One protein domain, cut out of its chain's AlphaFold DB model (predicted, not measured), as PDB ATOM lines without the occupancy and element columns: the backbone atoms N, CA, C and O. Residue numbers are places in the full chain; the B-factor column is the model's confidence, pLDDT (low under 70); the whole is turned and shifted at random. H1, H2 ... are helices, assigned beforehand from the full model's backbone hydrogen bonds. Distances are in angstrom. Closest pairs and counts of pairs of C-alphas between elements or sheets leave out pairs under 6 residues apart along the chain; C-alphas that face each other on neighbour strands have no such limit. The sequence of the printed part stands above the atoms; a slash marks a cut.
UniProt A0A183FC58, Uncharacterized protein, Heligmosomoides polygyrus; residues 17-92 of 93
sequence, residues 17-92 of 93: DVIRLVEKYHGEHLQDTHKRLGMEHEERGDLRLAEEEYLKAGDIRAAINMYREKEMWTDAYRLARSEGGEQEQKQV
ATOM      1  N   ASP A  17     166.275 115.875 189.728       63.22
ATOM      2  CA  ASP A  17     167.217 116.953 190.049       63.22
ATOM      3  C   ASP A  17     167.619 116.924 191.521       63.22
ATOM      4  O   ASP A  17     168.750 117.256 191.861       63.22
ATOM      5  N   VAL A  18     166.697 116.511 192.395       59.69
ATOM      6  CA  VAL A  18     166.952 116.377 193.832       59.69
ATOM      7  C   VAL A  18     167.842 115.168 194.096       59.69
ATOM      8  O   VAL A  18     168.797 115.293 194.853       59.69
ATOM      9  N   ILE A  19     167.587 114.036 193.432       63.50
ATOM     10  CA  ILE A  19     168.453 112.852 193.503       63.50
ATOM     11  C   ILE A  19     169.846 113.202 192.985       63.50
ATOM     12  O   ILE A  19     170.810 113.005 193.711       63.50
ATOM     13  N   ARG A  20     169.962 113.840 191.812       65.94
ATOM     14  CA  ARG A  20     171.263 114.273 191.279       65.94
ATOM     15  C   ARG A  20     171.981 115.257 192.191       65.94
ATOM     16  O   ARG A  20     173.192 115.165 192.335       65.94
ATOM     17  N   LEU A  21     171.267 116.203 192.803       65.31
ATOM     18  CA  LEU A  21     171.883 117.168 193.709       65.31
ATOM     19  C   LEU A  21     172.349 116.497 194.998       65.31
ATOM     20  O   LEU A  21     173.441 116.804 195.449       65.31
ATOM     21  N   VAL A  22     171.560 115.588 195.571       65.25
ATOM     22  CA  VAL A  22     171.919 114.826 196.774       65.25
ATOM     23  C   VAL A  22     173.068 113.869 196.467       65.25
ATOM     24  O   VAL A  22     174.062 113.898 197.174       65.25
ATOM     25  N   GLU A  23     173.011 113.088 195.392       62.44
ATOM     26  CA  GLU A  23     174.112 112.217 194.962       62.44
ATOM     27  C   GLU A  23     175.387 113.011 194.683       62.44
ATOM     28  O   GLU A  23     176.464 112.605 195.110       62.44
ATOM     29  N   LYS A  24     175.273 114.174 194.035       63.16
ATOM     30  CA  LYS A  24     176.419 115.041 193.760       63.16
ATOM     31  C   LYS A  24     176.973 115.680 195.029       63.16
ATOM     32  O   LYS A  24     178.172 115.604 195.247       63.16
ATOM     33  N   TYR A  25     176.133 116.253 195.893       62.16
ATOM     34  CA  TYR A  25     176.593 116.866 197.143       62.16
ATOM     35  C   TYR A  25     177.154 115.831 198.114       62.16
ATOM     36  O   TYR A  25     178.175 116.084 198.742       62.16
ATOM     37  N   HIS A  26     176.513 114.671 198.249       64.06
ATOM     38  CA  HIS A  26     177.023 113.600 199.098       64.06
ATOM     39  C   HIS A  26     178.282 112.974 198.497       64.06
ATOM     40  O   HIS A  26     179.212 112.698 199.242       64.06
ATOM     41  N   GLY A  27     178.342 112.796 197.175       65.75
ATOM     42  CA  GLY A  27     179.501 112.253 196.468       65.75
ATOM     43  C   GLY A  27     180.717 113.175 196.510       65.75
ATOM     44  O   GLY A  27     181.787 112.728 196.908       65.75
ATOM     45  N   GLU A  28     180.561 114.461 196.175       66.19
ATOM     46  CA  GLU A  28     181.642 115.459 196.230       66.19
ATOM     47  C   GLU A  28     182.131 115.649 197.673       66.19
ATOM     48  O   GLU A  28     183.330 115.597 197.929       66.19
ATOM     49  N   HIS A  29     181.223 115.754 198.652       77.94
ATOM     50  CA  HIS A  29     181.630 115.907 200.052       77.94
ATOM     51  C   HIS A  29     182.322 114.655 200.607       77.94
ATOM     52  O   HIS A  29     183.235 114.760 201.430       77.94
ATOM     53  N   LEU A  30     181.916 113.465 200.156       80.56
ATOM     54  CA  LEU A  30     182.557 112.208 200.530       80.56
ATOM     55  C   LEU A  30     183.943 112.074 199.881       80.56
ATOM     56  O   LEU A  30     184.893 111.715 200.572       80.56
ATOM     57  N   GLN A  31     184.089 112.435 198.603       86.38
ATOM     58  CA  GLN A  31     185.383 112.467 197.910       86.38
ATOM     59  C   GLN A  31     186.356 113.450 198.567       86.38
ATOM     60  O   GLN A  31     187.494 113.081 198.858       86.38
ATOM     61  N   ASP A  32     185.906 114.668 198.872       86.56
ATOM     62  CA  ASP A  32     186.722 115.675 199.560       86.56
ATOM     63  C   ASP A  32     187.128 115.218 200.967       86.56
ATOM     64  O   ASP A  32     188.256 115.451 201.414       86.56
ATOM     65  N   THR A  33     186.230 114.516 201.663       88.62
ATOM     66  CA  THR A  33     186.529 113.936 202.977       88.62
ATOM     67  C   THR A  33     187.614 112.872 202.871       88.62
ATOM     68  O   THR A  33     188.584 112.930 203.626       88.62
ATOM     69  N   HIS A  34     187.490 111.945 201.918       91.38
ATOM     70  CA  HIS A  34     188.499 110.922 201.659       91.38
ATOM     71  C   HIS A  34     189.851 111.543 201.281       91.38
ATOM     72  O   HIS A  34     190.873 111.155 201.840       91.38
ATOM     73  N   LYS A  35     189.880 112.586 200.439       90.81
ATOM     74  CA  LYS A  35     191.124 113.317 200.133       90.81
ATOM     75  C   LYS A  35     191.784 113.890 201.377       90.81
ATOM     76  O   LYS A  35     192.989 113.745 201.552       90.81
ATOM     77  N   ARG A  36     191.005 114.534 202.249       92.25
ATOM     78  CA  ARG A  36     191.534 115.100 203.493       92.25
ATOM     79  C   ARG A  36     192.097 114.028 204.419       92.25
ATOM     80  O   ARG A  36     193.190 114.215 204.939       92.25
ATOM     81  N   LEU A  37     191.392 112.910 204.583       92.50
ATOM     82  CA  LEU A  37     191.896 111.778 205.362       92.50
ATOM     83  C   LEU A  37     193.185 111.211 204.753       92.50
ATOM     84  O   LEU A  37     194.124 110.928 205.491       92.50
ATOM     85  N   GLY A  38     193.256 111.118 203.422       94.50
ATOM     86  CA  GLY A  38     194.461 110.728 202.694       94.50
ATOM     87  C   GLY A  38     195.659 111.617 203.025       94.50
ATOM     88  O   GLY A  38     196.696 111.101 203.439       94.50
ATOM     89  N   MET A  39     195.485 112.941 202.957       91.94
ATOM     90  CA  MET A  39     196.530 113.914 203.306       91.94
ATOM     91  C   MET A  39     196.986 113.778 204.766       91.94
ATOM     92  O   MET A  39     198.181 113.765 205.045       91.94
ATOM     93  N   GLU A  40     196.058 113.614 205.713       94.00
ATOM     94  CA  GLU A  40     196.427 113.442 207.124       94.00
ATOM     95  C   GLU A  40     197.202 112.136 207.380       94.00
ATOM     96  O   GLU A  40     198.086 112.093 208.240       94.00
ATOM     97  N   HIS A  41     196.865 111.054 206.671       93.12
ATOM     98  CA  HIS A  41     197.611 109.795 206.739       93.12
ATOM     99  C   HIS A  41     198.994 109.923 206.096       93.12
ATOM    100  O   HIS A  41     199.970 109.406 206.639       93.12
ATOM    101  N   GLU A  42     199.103 110.649 204.987       92.25
ATOM    102  CA  GLU A  42     200.369 110.945 204.320       92.25
ATOM    103  C   GLU A  42     201.324 111.749 205.216       92.25
ATOM    104  O   GLU A  42     202.499 111.389 205.342       92.25
ATOM    105  N   GLU A  43     200.819 112.777 205.904       91.88
ATOM    106  CA  GLU A  43     201.583 113.563 206.883       91.88
ATOM    107  C   GLU A  43     202.089 112.703 208.051       91.88
ATOM    108  O   GLU A  43     203.204 112.896 208.538       91.88
ATOM    109  N   ARG A  44     201.294 111.711 208.472       92.56
ATOM    110  CA  ARG A  44     201.678 110.727 209.497       92.56
ATOM    111  C   ARG A  44     202.652 109.661 208.985       92.56
ATOM    112  O   ARG A  44     203.272 108.977 209.797       92.56
ATOM    113  N   GLY A  45     202.821 109.534 207.668       90.44
ATOM    114  CA  GLY A  45     203.637 108.498 207.030       90.44
ATOM    115  C   GLY A  45     202.911 107.167 206.806       90.44
ATOM    116  O   GLY A  45     203.533 106.197 206.375       90.44
ATOM    117  N   ASP A  46     201.597 107.112 207.038       94.38
ATOM    118  CA  ASP A  46     200.753 105.934 206.823       94.38
ATOM    119  C   ASP A  46     200.352 105.804 205.340       94.38
ATOM    120  O   ASP A  46     199.173 105.835 204.982       94.38
ATOM    121  N   LEU A  47     201.338 105.642 204.454       91.31
ATOM    122  CA  LEU A  47     201.149 105.713 202.994       91.31
ATOM    123  C   LEU A  47     200.116 104.710 202.458       91.31
ATOM    124  O   LEU A  47     199.366 105.018 201.540       91.31
ATOM    125  N   ARG A  48     200.016 103.527 203.072       91.50
ATOM    126  CA  ARG A  48     199.000 102.526 202.715       91.50
ATOM    127  C   ARG A  48     197.573 103.001 202.983       91.50
ATOM    128  O   ARG A  48     196.688 102.738 202.176       91.50
ATOM    129  N   LEU A  49     197.346 103.650 204.125       93.12
ATOM    130  CA  LEU A  49     196.027 104.181 204.467       93.12
ATOM    131  C   LEU A  49     195.710 105.391 203.591       93.12
ATOM    132  O   LEU A  49     194.596 105.503 203.091       93.12
ATOM    133  N   ALA A  50     196.707 106.239 203.333       94.50
ATOM    134  CA  ALA A  50     196.566 107.353 202.409       94.50
ATOM    135  C   ALA A  50     196.193 106.885 200.991       94.50
ATOM    136  O   ALA A  50     195.264 107.430 200.402       94.50
ATOM    137  N   GLU A  51     196.833 105.829 200.471       93.31
ATOM    138  CA  GLU A  51     196.468 105.206 199.191       93.31
ATOM    139  C   GLU A  51     194.999 104.770 199.174       93.31
ATOM    140  O   GLU A  51     194.270 105.131 198.253       93.31
ATOM    141  N   GLU A  52     194.544 104.023 200.183       93.31
ATOM    142  CA  GLU A  52     193.155 103.555 200.251       93.31
ATOM    143  C   GLU A  52     192.155 104.721 200.244       93.31
ATOM    144  O   GLU A  52     191.143 104.662 199.545       93.31
ATOM    145  N   GLU A  53     192.439 105.794 200.981       94.06
ATOM    146  CA  GLU A  53     191.593 106.988 201.016       94.06
ATOM    147  C   GLU A  53     191.619 107.756 199.682       94.06
ATOM    148  O   GLU A  53     190.564 108.118 199.159       94.06
ATOM    149  N   TYR A  54     192.782 107.922 199.047       92.50
ATOM    150  CA  TYR A  54     192.881 108.536 197.720       92.50
ATOM    151  C   TYR A  54     192.161 107.718 196.635       92.50
ATOM    152  O   TYR A  54     191.497 108.292 195.768       92.50
ATOM    153  N   LEU A  55     192.208 106.384 196.704       90.38
ATOM    154  CA  LEU A  55     191.457 105.506 195.804       90.38
ATOM    155  C   LEU A  55     189.943 105.612 196.028       90.38
ATOM    156  O   LEU A  55     189.195 105.697 195.054       90.38
ATOM    157  N   LYS A  56     189.476 105.677 197.284       87.81
ATOM    158  CA  LYS A  56     188.053 105.928 197.605       87.81
ATOM    159  C   LYS A  56     187.589 107.302 197.124       87.81
ATOM    160  O   LYS A  56     186.447 107.443 196.694       87.81
ATOM    161  N   ALA A  57     188.474 108.298 197.148       89.25
ATOM    162  CA  ALA A  57     188.222 109.608 196.556       89.25
ATOM    163  C   ALA A  57     188.211 109.595 195.014       89.25
ATOM    164  O   ALA A  57     187.856 110.603 194.404       89.25
ATOM    165  N   GLY A  58     188.613 108.490 194.377       87.19
ATOM    166  CA  GLY A  58     188.781 108.394 192.927       87.19
ATOM    167  C   GLY A  58     189.983 109.180 192.394       87.19
ATOM    168  O   GLY A  58     190.078 109.398 191.187       87.19
ATOM    169  N   ASP A  59     190.898 109.609 193.265       88.19
ATOM    170  CA  ASP A  59     192.077 110.404 192.917       88.19
ATOM    171  C   ASP A  59     193.355 109.568 193.026       88.19
ATOM    172  O   ASP A  59     194.232 109.782 193.861       88.19
ATOM    173  N   ILE A  60     193.462 108.577 192.146       89.12
ATOM    174  CA  ILE A  60     194.641 107.708 192.060       89.12
ATOM    175  C   ILE A  60     195.928 108.487 191.738       89.12
ATOM    176  O   ILE A  60     197.019 108.072 192.125       89.12
ATOM    177  N   ARG A  61     195.816 109.658 191.097       90.62
ATOM    178  CA  ARG A  61     196.959 110.531 190.798       90.62
ATOM    179  C   ARG A  61     197.572 111.103 192.066       90.62
ATOM    180  O   ARG A  61     198.798 111.167 192.151       90.62
ATOM    181  N   ALA A  62     196.747 111.475 193.046       90.81
ATOM    182  CA  ALA A  62     197.223 111.874 194.368       90.81
ATOM    183  C   ALA A  62     198.012 110.735 195.039       90.81
ATOM    184  O   ALA A  62     199.138 110.957 195.478       90.81
ATOM    185  N   ALA A  63     197.500 109.498 194.995       92.62
ATOM    186  CA  ALA A  63     198.211 108.329 195.522       92.62
ATOM    187  C   ALA A  63     199.559 108.078 194.813       92.62
ATOM    188  O   ALA A  63     200.568 107.815 195.465       92.62
ATOM    189  N   ILE A  64     199.606 108.190 193.480       92.75
ATOM    190  CA  ILE A  64     200.849 108.042 192.703       92.75
ATOM    191  C   ILE A  64     201.858 109.128 193.087       92.75
ATOM    192  O   ILE A  64     203.030 108.821 193.302       92.75
ATOM    193  N   ASN A  65     201.427 110.390 193.167       92.50
ATOM    194  CA  ASN A  65     202.309 111.505 193.510       92.50
ATOM    195  C   ASN A  65     202.873 111.369 194.925       92.50
ATOM    196  O   ASN A  65     204.085 111.493 195.077       92.50
ATOM    197  N   MET A  66     202.047 110.999 195.906       93.88
ATOM    198  CA  MET A  66     202.494 110.692 197.269       93.88
ATOM    199  C   MET A  66     203.649 109.674 197.261       93.88
ATOM    200  O   MET A  66     204.708 109.913 197.842       93.88
ATOM    201  N   TYR A  67     203.496 108.541 196.562       94.12
ATOM    202  CA  TYR A  67     204.564 107.536 196.490       94.12
ATOM    203  C   TYR A  67     205.814 108.043 195.765       94.12
ATOM    204  O   TYR A  67     206.928 107.694 196.152       94.12
ATOM    205  N   ARG A  68     205.665 108.890 194.742       92.38
ATOM    206  CA  ARG A  68     206.807 109.510 194.050       92.38
ATOM    207  C   ARG A  68     207.582 110.460 194.960       92.38
ATOM    208  O   ARG A  68     208.807 110.431 194.934       92.38
ATOM    209  N   GLU A  69     206.890 111.262 195.765       92.06
ATOM    210  CA  GLU A  69     207.514 112.185 196.723       92.06
ATOM    211  C   GLU A  69     208.278 111.453 197.830       92.06
ATOM    212  O   GLU A  69     209.277 111.958 198.338       92.06
ATOM    213  N   LYS A  70     207.857 110.229 198.166       90.25
ATOM    214  CA  LYS A  70     208.556 109.335 199.103       90.25
ATOM    215  C   LYS A  70     209.597 108.430 198.431       90.25
ATOM    216  O   LYS A  70     210.093 107.509 199.072       90.25
ATOM    217  N   GLU A  71     209.904 108.661 197.153       92.25
ATOM    218  CA  GLU A  71     210.830 107.857 196.337       92.25
ATOM    219  C   GLU A  71     210.445 106.363 196.225       92.25
ATOM    220  O   GLU A  71     211.255 105.505 195.867       92.25
ATOM    221  N   MET A  72     209.176 106.034 196.472       92.31
ATOM    222  CA  MET A  72     208.611 104.686 196.378       92.31
ATOM    223  C   MET A  72     208.127 104.399 194.955       92.31
ATOM    224  O   MET A  72     206.941 104.215 194.670       92.31
ATOM    225  N   TRP A  73     209.079 104.356 194.025       89.50
ATOM    226  CA  TRP A  73     208.815 104.237 192.589       89.50
ATOM    227  C   TRP A  73     208.064 102.961 192.193       89.50
ATOM    228  O   TRP A  73     207.270 102.984 191.254       89.50
ATOM    229  N   THR A  74     208.285 101.859 192.910       91.69
ATOM    230  CA  THR A  74     207.626 100.572 192.644       91.69
ATOM    231  C   THR A  74     206.115 100.660 192.850       91.69
ATOM    232  O   THR A  74     205.349 100.238 191.981       91.69
ATOM    233  N   ASP A  75     205.679 101.251 193.964       91.44
ATOM    234  CA  ASP A  75     204.260 101.418 194.285       91.44
ATOM    235  C   ASP A  75     203.599 102.468 193.393       91.44
ATOM    236  O   ASP A  75     202.522 102.221 192.848       91.44
ATOM    237  N   ALA A  76     204.292 103.581 193.128       91.44
ATOM    238  CA  ALA A  76     203.836 104.582 192.168       91.44
ATOM    239  C   ALA A  76     203.590 103.976 190.772       91.44
ATOM    240  O   ALA A  76     202.563 104.240 190.146       91.44
ATOM    241  N   TYR A  77     204.503 103.126 190.285       89.75
ATOM    242  CA  TYR A  77     204.362 102.468 188.985       89.75
ATOM    243  C   TYR A  77     203.232 101.431 188.972       89.75
ATOM    244  O   TYR A  77     202.500 101.332 187.985       89.75
ATOM    245  N   ARG A  78     203.049 100.681 190.070       92.31
ATOM    246  CA  ARG A  78     201.928  99.741 190.235       92.31
ATOM    247  C   ARG A  78     200.588 100.457 190.069       92.31
ATOM    248  O   ARG A  78     199.759  99.996 189.286       92.31
ATOM    249  N   LEU A  79     200.411 101.585 190.758       89.69
ATOM    250  CA  LEU A  79     199.193 102.400 190.701       89.69
ATOM    251  C   LEU A  79     198.985 103.050 189.325       89.69
ATOM    252  O   LEU A  79     197.885 102.996 188.777       89.69
ATOM    253  N   ALA A  80     200.044 103.590 188.718       88.44
ATOM    254  CA  ALA A  80     199.965 104.176 187.379       88.44
ATOM    255  C   ALA A  80     199.543 103.147 186.315       88.44
ATOM    256  O   ALA A  80     198.752 103.450 185.423       88.44
ATOM    257  N   ARG A  81     200.031 101.905 186.424       88.44
ATOM    258  CA  ARG A  81     199.645 100.821 185.513       88.44
ATOM    259  C   ARG A  81     198.178 100.423 185.676       88.44
ATOM    260  O   ARG A  81     197.530 100.140 184.669       88.44
ATOM    261  N   SER A  82     197.657 100.393 186.905       84.75
ATOM    262  CA  SER A  82     196.228 100.137 187.125       84.75
ATOM    263  C   SER A  82     195.349 101.270 186.598       84.75
ATOM    264  O   SER A  82     194.348 100.977 185.951       84.75
ATOM    265  N   GLU A  83     195.744 102.541 186.779       82.62
ATOM    266  CA  GLU A  83     195.008 103.688 186.219       82.62
ATOM    267  C   GLU A  83     194.950 103.603 184.689       82.62
ATOM    268  O   GLU A  83     193.871 103.699 184.109       82.62
ATOM    269  N   GLY A  84     196.091 103.375 184.030       73.31
ATOM    270  CA  GLY A  84     196.154 103.269 182.570       73.31
ATOM    271  C   GLY A  84     195.258 102.159 182.011       73.31
ATOM    272  O   GLY A  84     194.535 102.388 181.045       73.31
ATOM    273  N   GLY A  85     195.235 100.989 182.662       70.81
ATOM    274  CA  GLY A  85     194.368  99.878 182.262       70.81
ATOM    275  C   GLY A  85     192.871 100.146 182.468       70.81
ATOM    276  O   GLY A  85     192.058  99.741 181.641       70.81
ATOM    277  N   GLU A  86     192.486 100.855 183.534       63.59
ATOM    278  CA  GLU A  86     191.087 101.251 183.758       63.59
ATOM    279  C   GLU A  86     190.619 102.362 182.806       63.59
ATOM    280  O   GLU A  86     189.467 102.353 182.367       63.59
ATOM    281  N   GLN A  87     191.485 103.325 182.476       60.44
ATOM    282  CA  GLN A  87     191.157 104.404 181.534       60.44
ATOM    283  C   GLN A  87     190.934 103.865 180.117       60.44
ATOM    284  O   GLN A  87     189.984 104.278 179.450       60.44
ATOM    285  N   GLU A  88     191.748 102.898 179.684       57.75
ATOM    286  CA  GLU A  88     191.558 102.213 178.401       57.75
ATOM    287  C   GLU A  88     190.228 101.445 178.353       57.75
ATOM    288  O   GLU A  88     189.524 101.507 177.349       57.75
ATOM    289  N   GLN A  89     189.816 100.793 179.446       54.78
ATOM    290  CA  GLN A  89     188.522 100.097 179.498       54.78
ATOM    291  C   GLN A  89     187.319 101.047 179.417       54.78
ATOM    292  O   GLN A  89     186.296 100.686 178.838       54.78
ATOM    293  N   LYS A  90     187.425 102.266 179.959       57.34
ATOM    294  CA  LYS A  90     186.333 103.254 179.932       57.34
ATOM    295  C   LYS A  90     186.154 103.950 178.578       57.34
ATOM    296  O   LYS A  90     185.078 104.483 178.333       57.34
ATOM    297  N   GLN A  91     187.167 103.962 177.708       54.16
ATOM    298  CA  GLN A  91     187.086 104.599 176.381       54.16
ATOM    299  C   GLN A  91     186.549 103.688 175.267       54.16
ATOM    300  O   GLN A  91     186.257 104.185 174.182       54.16
ATOM    301  N   VAL A  92     186.414 102.380 175.505       51.41
ATOM    302  CA  VAL A  92     186.031 101.394 174.473       51.41
ATOM    303  C   VAL A  92     184.566 100.923 174.617       51.41
ATOM    304  O   VAL A  92     184.144 100.001 173.925       51.41
TER     305      VAL A  92
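AT A GLANCE: This is residues 17 to 92 of the 93 residues of an uncharacterized protein of Heligmosomoides polygyrus (UniProt A0A183FC58). A long helix, H1, begins a flat zigzag in which the short H2 and H3 and then H4 each fold back on the helix before; residues 17 to 26 of H1 and 84 to 92, mostly H4, stick out. H1, H2 and H3 form an up-and-down bundle, each running against the one before. The printed part has 76 residues, is all helix with no named strand, and is only just loose, close to compact: radius of gyration of the C-alphas 14.1 A, spans 45 by 36 by 13 A.

IN THESE COORDINATES: H1, residues 17 to 44, runs 40.1 A from C-alpha 17 at (167.217, 116.953, 190.049). H2 is residues 47 to 56, 14.2 A, and H3 residues 60 to 69, 14.4 A. H4, residues 73 to 91, runs 27.1 A to C-alpha 91 at (187.086, 104.599, 176.381).

HOW THE PARTS SIT: H1, with residues 31 to 42 alone, touches H2 in a hairpin, opposite ways at a shallow tilt of 8 degrees; the closest C-alphas, of Gly 38 and Ala 50, are 4.0 A apart. H2 and H3 touch as a hairpin, closest at the C-alphas of Glu 51 and Ala 63, 5.1 A. H3 and H4 touch as a hairpin, closest at the C-alphas of Ile 64 and Ala 76, 4.6 A. H4 is apart from H1 and H2. In H1, H2, H3 and H4 every O i to N i+4 pair is within hydrogen-bond range.

THE WHOLE: The C-alphas farthest apart, of Asp 17 and Glu 71, are 45.0 A apart. The printed part has no cut, and its three links are tight. The model's pLDDT is under 70 at residues 17 to 28 and 86 to 92.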